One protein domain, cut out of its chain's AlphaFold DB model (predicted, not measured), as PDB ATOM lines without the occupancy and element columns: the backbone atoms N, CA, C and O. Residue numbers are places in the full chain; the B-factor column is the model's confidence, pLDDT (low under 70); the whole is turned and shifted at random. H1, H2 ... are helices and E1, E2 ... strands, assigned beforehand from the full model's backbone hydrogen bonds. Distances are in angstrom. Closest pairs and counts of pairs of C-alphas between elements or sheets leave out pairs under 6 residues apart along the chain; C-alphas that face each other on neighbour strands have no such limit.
ATOM      1  N   VAL A   4     117.955  12.923  77.572       94.75
ATOM      2  CA  VAL A   4     117.179  11.815  76.993       94.75
ATOM      3  C   VAL A   4     117.677  11.508  75.584       94.75
ATOM      4  O   VAL A   4     117.887  12.408  74.779       94.75
ATOM      5  N   ARG A   5     117.823  10.221  75.275       94.81
ATOM      6  CA  ARG A   5     118.082   9.670  73.939       94.81
ATOM      7  C   ARG A   5     117.100   8.530  73.688       94.81
ATOM      8  O   ARG A   5     116.476   8.053  74.633       94.81
ATOM      9  N   ASP A   6     117.023   8.046  72.454       93.25
ATOM     10  CA  ASP A   6     116.033   7.040  72.035       93.25
ATOM     11  C   ASP A   6     115.950   5.807  72.953       93.25
ATOM     12  O   ASP A   6     114.870   5.272  73.183       93.25
ATOM     13  N   ASN A   7     117.079   5.359  73.507       94.25
ATOM     14  CA  ASN A   7     117.157   4.174  74.365       94.25
ATOM     15  C   ASN A   7     117.929   4.398  75.678       94.25
ATOM     16  O   ASN A   7     118.359   3.432  76.309       94.25
ATOM     17  N   ALA A   8     118.150   5.651  76.081       94.88
ATOM     18  CA  ALA A   8     118.942   5.968  77.265       94.88
ATOM     19  C   ALA A   8     118.519   7.291  77.902       94.88
ATOM     20  O   ALA A   8     118.058   8.211  77.231       94.88
ATOM     21  N   PHE A   9     118.746   7.418  79.206       95.44
ATOM     22  CA  PHE A   9     118.512   8.660  79.931       95.44
ATOM     23  C   PHE A   9     119.600   8.923  80.961       95.44
ATOM     24  O   PHE A   9     120.242   7.999  81.462       95.44
ATOM     25  N   LYS A  10     119.806  10.204  81.279       95.81
ATOM     26  CA  LYS A  10     120.776  10.652  82.280       95.81
ATOM     27  C   LYS A  10     120.072  11.201  83.513       95.81
ATOM     28  O   LYS A  10     119.138  12.002  83.409       95.81
ATOM     29  N   LEU A  11     120.580  10.817  84.677       94.56
ATOM     30  CA  LEU A  11     120.190  11.345  85.978       94.56
ATOM     31  C   LEU A  11     121.419  11.942  86.662       94.56
ATOM     32  O   LEU A  11     122.515  11.396  86.550       94.56
ATOM     33  N   THR A  12     121.227  13.046  87.373       95.38
ATOM     34  CA  THR A  12     122.204  13.547  88.341       95.38
ATOM     35  C   THR A  12     121.729  13.158  89.734       95.38
ATOM     36  O   THR A  12     120.624  13.531  90.123       95.38
ATOM     37  N   ILE A  13     122.551  12.412  90.469       95.00
ATOM     38  CA  ILE A  13     122.261  11.970  91.837       95.00
ATOM     39  C   ILE A  13     123.018  12.880  92.806       95.00
ATOM     40  O   ILE A  13     124.203  13.142  92.609       95.00
ATOM     41  N   ILE A  14     122.320  13.403  93.815       96.50
ATOM     42  CA  ILE A  14     122.925  14.215  94.880       96.50
ATOM     43  C   ILE A  14     123.448  13.313  96.010       96.50
ATOM     44  O   ILE A  14     122.924  12.206  96.156       96.50
ATOM     45  N   PRO A  15     124.403  13.777  96.843       96.81
ATOM     46  CA  PRO A  15     125.028  12.952  97.881       96.81
ATOM     47  C   PRO A  15     124.021  12.235  98.781       96.81
ATOM     48  O   PRO A  15     124.013  11.016  98.822       96.81
ATOM     49  N   HIS A  16     123.056  12.964  99.348       97.75
ATOM     50  CA  HIS A  16     122.051  12.366 100.230       97.75
ATOM     51  C   HIS A  16     121.253  11.223  99.572       97.75
ATOM     52  O   HIS A  16     120.952  10.232 100.216       97.75
ATOM     53  N   THR A  17     120.930  11.311  98.276       96.88
ATOM     54  CA  THR A  17     120.253  10.205  97.572       96.88
ATOM     55  C   THR A  17     121.186   9.021  97.341       96.88
ATOM     56  O   THR A  17     120.722   7.885  97.349       96.88
ATOM     57  N   SER A  18     122.476   9.263  97.111       96.62
ATOM     58  CA  SER A  18     123.468   8.189  97.024       96.62
ATOM     59  C   SER A  18     123.595   7.464  98.364       96.62
ATOM     60  O   SER A  18     123.520   6.242  98.378       96.62
ATOM     61  N   ASP A  19     123.690   8.223  99.459       97.88
ATOM     62  CA  ASP A  19     123.919   7.712 100.815       97.88
ATOM     63  C   ASP A  19     122.701   6.952 101.375       97.88
ATOM     64  O   ASP A  19     122.845   5.952 102.071       97.88
ATOM     65  N   GLU A  20     121.483   7.406 101.058       98.19
ATOM     66  CA  GLU A  20     120.230   6.832 101.581       98.19
ATOM     67  C   GLU A  20     119.602   5.771 100.658       98.19
ATOM     68  O   GLU A  20     118.478   5.315 100.887       98.19
ATOM     69  N   THR A  21     120.272   5.385  99.568       97.00
ATOM     70  CA  THR A  21     119.759   4.370  98.636       97.00
ATOM     71  C   THR A  21     120.845   3.385  98.216       97.00
ATOM     72  O   THR A  21     122.015   3.534  98.523       97.00
ATOM     73  N   THR A  22     120.466   2.352  97.462       96.62
ATOM     74  CA  THR A  22     121.429   1.351  96.966       96.62
ATOM     75  C   THR A  22     122.201   1.807  95.722       96.62
ATOM     76  O   THR A  22     122.933   1.008  95.141       96.62
ATOM     77  N   ILE A  23     122.022   3.058  95.274       95.81
ATOM     78  CA  ILE A  23     122.581   3.567  94.010       95.81
ATOM     79  C   ILE A  23     124.111   3.577  94.011       95.81
ATOM     80  O   ILE A  23     124.698   3.312  92.963       95.81
ATOM     81  N   GLU A  24     124.763   3.826  95.148       95.50
ATOM     82  CA  GLU A  24     126.232   3.843  95.232       95.50
ATOM     83  C   GLU A  24     126.859   2.490  94.838       95.50
ATOM     84  O   GLU A  24     127.942   2.424  94.258       95.50
ATOM     85  N   GLU A  25     126.130   1.393  95.049       96.19
ATOM     86  CA  GLU A  25     126.555   0.033  94.709       96.19
ATOM     87  C   GLU A  25     126.273  -0.338  93.239       96.19
ATOM     88  O   GLU A  25     126.480  -1.482  92.819       96.19
ATOM     89  N   PHE A  26     125.704   0.566  92.436       96.56
ATOM     90  CA  PHE A  26     125.321   0.252  91.060       96.56
ATOM     91  C   PHE A  26     126.568   0.095  90.193       96.56
ATOM     92  O   PHE A  26     127.464   0.931  90.176       96.56
ATOM     93  N   GLN A  27     126.595  -0.989  89.422       97.00
ATOM     94  CA  GLN A  27     127.655  -1.286  88.466       97.00
ATOM     95  C   GLN A  27     127.065  -1.388  87.061       97.00
ATOM     96  O   GLN A  27     125.874  -1.675  86.885       97.00
ATOM     97  N   VAL A  28     127.901  -1.174  86.045       97.31
ATOM     98  CA  VAL A  28     127.492  -1.317  84.642       97.31
ATOM     99  C   VAL A  28     126.918  -2.718  84.408       97.31
ATOM    100  O   VAL A  28     127.500  -3.719  84.816       97.31
ATOM    101  N   GLY A  29     125.754  -2.783  83.756       96.94
ATOM    102  CA  GLY A  29     125.029  -4.032  83.502       96.94
ATOM    103  C   GLY A  29     124.034  -4.435  84.597       96.94
ATOM    104  O   GLY A  29     123.252  -5.363  84.380       96.94
ATOM    105  N   ARG A  30     123.993  -3.732  85.741       96.44
ATOM    106  CA  ARG A  30     122.955  -3.932  86.762       96.44
ATOM    107  C   ARG A  30     121.575  -3.666  86.160       96.44
ATOM    108  O   ARG A  30     121.323  -2.610  85.584       96.44
ATOM    109  N   LYS A  31     120.660  -4.622  86.331       97.12
ATOM    110  CA  LYS A  31     119.240  -4.410  86.036       97.12
ATOM    111  C   LYS A  31     118.604  -3.610  87.166       97.12
ATOM    112  O   LYS A  31     118.901  -3.843  88.335       97.12
ATOM    113  N   VAL A  32     117.719  -2.696  86.799       95.38
ATOM    114  CA  VAL A  32     116.990  -1.836  87.732       95.38
ATOM    115  C   VAL A  32     115.502  -1.925  87.441       95.38
ATOM    116  O   VAL A  32     115.099  -2.223  86.315       95.38
ATOM    117  N   ASN A  33     114.692  -1.647  88.454       95.69
ATOM    118  CA  ASN A  33     113.265  -1.460  88.250       95.69
ATOM    119  C   ASN A  33     113.046  -0.063  87.669       95.69
ATOM    120  O   ASN A  33     113.569   0.916  88.201       95.69
ATOM    121  N   LEU A  34     112.289   0.015  86.579       93.38
ATOM    122  CA  LEU A  34     111.906   1.275  85.960       93.38
ATOM    123  C   LEU A  34     110.398   1.447  86.108       93.38
ATOM    124  O   LEU A  34     109.626   0.655  85.572       93.38
ATOM    125  N   GLU A  35     109.995   2.483  86.833       93.12
ATOM    126  CA  GLU A  35     108.600   2.880  86.972       93.12
ATOM    127  C   GLU A  35     108.386   4.219  86.269       93.12
ATOM    128  O   GLU A  35     109.208   5.131  86.371       93.12
ATOM    129  N   VAL A  36     107.291   4.320  85.517       89.50
ATOM    130  CA  VAL A  36     106.889   5.556  84.840       89.50
ATOM    131  C   VAL A  36     105.949   6.358  85.728       89.50
ATOM    132  O   VAL A  36     105.098   5.788  86.411       89.50
ATOM    133  N   ASP A  37     106.061   7.685  85.676       92.56
ATOM    134  CA  ASP A  37     105.172   8.564  86.431       92.56
ATOM    135  C   ASP A  37     103.713   8.362  85.989       92.56
ATOM    136  O   ASP A  37     103.349   8.449  84.808       92.56
ATOM    137  N   VAL A  38     102.856   8.091  86.968       93.69
ATOM    138  CA  VAL A  38     101.422   7.896  86.777       93.69
ATOM    139  C   VAL A  38     100.767   9.136  86.162       93.69
ATOM    140  O   VAL A  38      99.881   8.991  85.315       93.69
ATOM    141  N   LEU A  39     101.199  10.341  86.540       92.62
ATOM    142  CA  LEU A  39     100.698  11.597  85.986       92.62
ATOM    143  C   LEU A  39     101.041  11.714  84.505       92.62
ATOM    144  O   LEU A  39     100.151  12.009  83.710       92.62
ATOM    145  N   ALA A  40     102.278  11.395  84.116       89.25
ATOM    146  CA  ALA A  40     102.690  11.409  82.712       89.25
ATOM    147  C   ALA A  40     101.822  10.463  81.865       89.25
ATOM    148  O   ALA A  40     101.328  10.850  80.805       89.25
ATOM    149  N   ARG A  41     101.525   9.261  82.379       89.88
ATOM    150  CA  ARG A  41     100.614   8.304  81.727       89.88
ATOM    151  C   ARG A  41      99.193   8.850  81.574       89.88
ATOM    152  O   ARG A  41      98.523   8.578  80.579       89.88
ATOM    153  N   TYR A  42      98.684   9.584  82.563       91.31
ATOM    154  CA  TYR A  42      97.367  10.214  82.445       91.31
ATOM    155  C   TYR A  42      97.370  11.380  81.456       91.31
ATOM    156  O   TYR A  42      96.433  11.487  80.667       91.31
ATOM    157  N   MET A  43      98.416  12.209  81.450       90.50
ATOM    158  CA  MET A  43      98.564  13.306  80.489       90.50
ATOM    159  C   MET A  43      98.625  12.781  79.053       90.50
ATOM    160  O   MET A  43      97.877  13.266  78.210       90.50
ATOM    161  N   GLU A  44      99.405  11.730  78.793       88.75
ATOM    162  CA  GLU A  44      99.449  11.055  77.490       88.75
ATOM    163  C   GLU A  44      98.047  10.616  77.038       88.75
ATOM    164  O   GLU A  44      97.622  10.906  75.921       88.75
ATOM    165  N   ARG A  45      97.273   9.972  77.921       87.81
ATOM    166  CA  ARG A  45      95.897   9.550  77.606       87.81
ATOM    167  C   ARG A  45      94.972  10.724  77.294       87.81
ATOM    168  O   ARG A  45      94.097  10.578  76.444       87.81
ATOM    169  N   LEU A  46      95.114  11.850  77.990       88.31
ATOM    170  CA  LEU A  46      94.316  13.050  77.730       88.31
ATOM    171  C   LEU A  46      94.684  13.681  76.383       88.31
ATOM    172  O   LEU A  46      93.790  13.992  75.600       88.31
ATOM    173  N   MET A  47      95.978  13.800  76.083       87.94
ATOM    174  CA  MET A  47      96.470  14.350  74.816       87.94
ATOM    175  C   MET A  47      96.081  13.461  73.628       87.94
ATOM    176  O   MET A  47      95.578  13.954  72.621       87.94
ATOM    177  N   ASN A  48      96.190  12.139  73.770       81.31
ATOM    178  CA  ASN A  48      95.781  11.192  72.731       81.31
ATOM    179  C   ASN A  48      94.261  11.181  72.500       81.31
ATOM    180  O   ASN A  48      93.814  10.896  71.392       81.31
ATOM    181  N   LYS A  49      93.451  11.524  73.511       68.00
ATOM    182  CA  LYS A  49      92.001  11.715  73.340       68.00
ATOM    183  C   LYS A  49      91.649  13.003  72.596       68.00
ATOM    184  O   LYS A  49      90.612  13.030  71.951       68.00
ATOM    185  N   GLN A  50      92.481  14.039  72.669       59.12
ATOM    186  CA  GLN A  50      92.294  15.270  71.889       59.12
ATOM    187  C   GLN A  50      92.735  15.108  70.428       59.12
ATOM    188  O   GLN A  50      92.224  15.806  69.562       59.12
ATOM    189  N   ALA A  51      93.628  14.156  70.141       58.38
ATOM    190  CA  ALA A  51      93.989  13.782  68.772       58.38
ATOM    191  C   ALA A  51      92.891  12.979  68.041       58.38
ATOM    192  O   ALA A  51      92.970  12.796  66.825       58.38
ATOM    193  N   ALA A  52      91.863  12.503  68.755       58.75
ATOM    194  CA  ALA A  52      90.672  11.927  68.145       58.75
ATOM    195  C   ALA A  52      89.748  13.063  67.686       58.75
ATOM    196  O   ALA A  52      88.960  13.552  68.482       58.75
ATOM    197  N   GLU A  53      89.912  13.455  66.417       62.59
ATOM    198  CA  GLU A  53      89.070  14.361  65.621       62.59
ATOM    199  C   GLU A  53      88.606  15.636  66.346       62.59
ATOM    200  O   GLU A  53      87.725  15.600  67.207       62.59
ATOM    201  N   GLU A  54      89.103  16.805  65.913       61.75
ATOM    202  CA  GLU A  54      88.379  18.045  66.201       61.75
ATOM    203  C   GLU A  54      86.902  17.819  65.855       61.75
ATOM    204  O   GLU A  54      86.617  17.368  64.736       61.75
TER     205      GLU A  54
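Overview. This is residues 4 to 54 of the 70 residues of the protein "Riboflavin synthase eubacterial/eukaryotic" of Vibrio sp. C7 (UniProt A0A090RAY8). What shape does the printed part take? It is an open hook with a long shaft and no packed core: strand E1 leads to a small corner made by the short helices H1 and H2 at one end, and the long link of residues 26 to 37 folds back from there to a single helix, H3, which sticks out and makes the far end. What is it made of? The 51 printed residues hold, in chain order, strand E1 and helices H1, H2 and H3; the class is mostly helix, though 25 of the residues, under half, are in named elements. How compact is it? It is extended, with a radius of gyration of the C-alphas of 16.7 A, and its outline is a rod of 50 by 22 by 17 A.

Along the chain. Where do the elements before the long link lie? E1 is residues 8 to 10, beginning at C-alpha 8 at (118.942, 5.968, 77.265). H1 is residues 15 to 19, with C-alpha 15 at (125.028, 12.952, 97.881), and H2 is residues 22 to 25. Where is the longest helix? H3 is residues 38 to 50, 19.0 A from first to last C-alpha, and ends at C-alpha 50 at (92.294, 15.270, 71.889).

Arrangement. Does E1 have a neighbour? It pairs with no named strand, but its residues 8 to 9 form a short antiparallel pairing with residues 4 to 5. How do the helices stand? H1 and H2 are close but not clearly touching, their closest C-alphas being those of Ser 18 and Glu 24, 5.5 A apart. H3 touches no helix and is apart from E1, H1 and H2; E1 is also apart from H1 and H2. What do the helices' backbones show? In H1 and H3 every O i to N i+4 pair is within hydrogen-bond range, while H2, with 4 residues, is too short for such a pair and has its one O i to N i+3 pair within range.

Size, cuts and confidence. How far does it reach? The two C-alphas farthest apart are those of Glu 25 and Glu 54, at 50.9 A. Which links are long, and is there a cut? The link from H2 to H3, 12 residues, is long, and those from E1 to H1 and from H1 to H2 are tight; the printed part has no cut. Which residues stand free? Among them are residues 33 to 54, of which 38 to 50 belong to H3. Where is confidence low? The mean pLDDT of the printed part is 90.2, and residues 49 to 54 are under 70 in this predicted model.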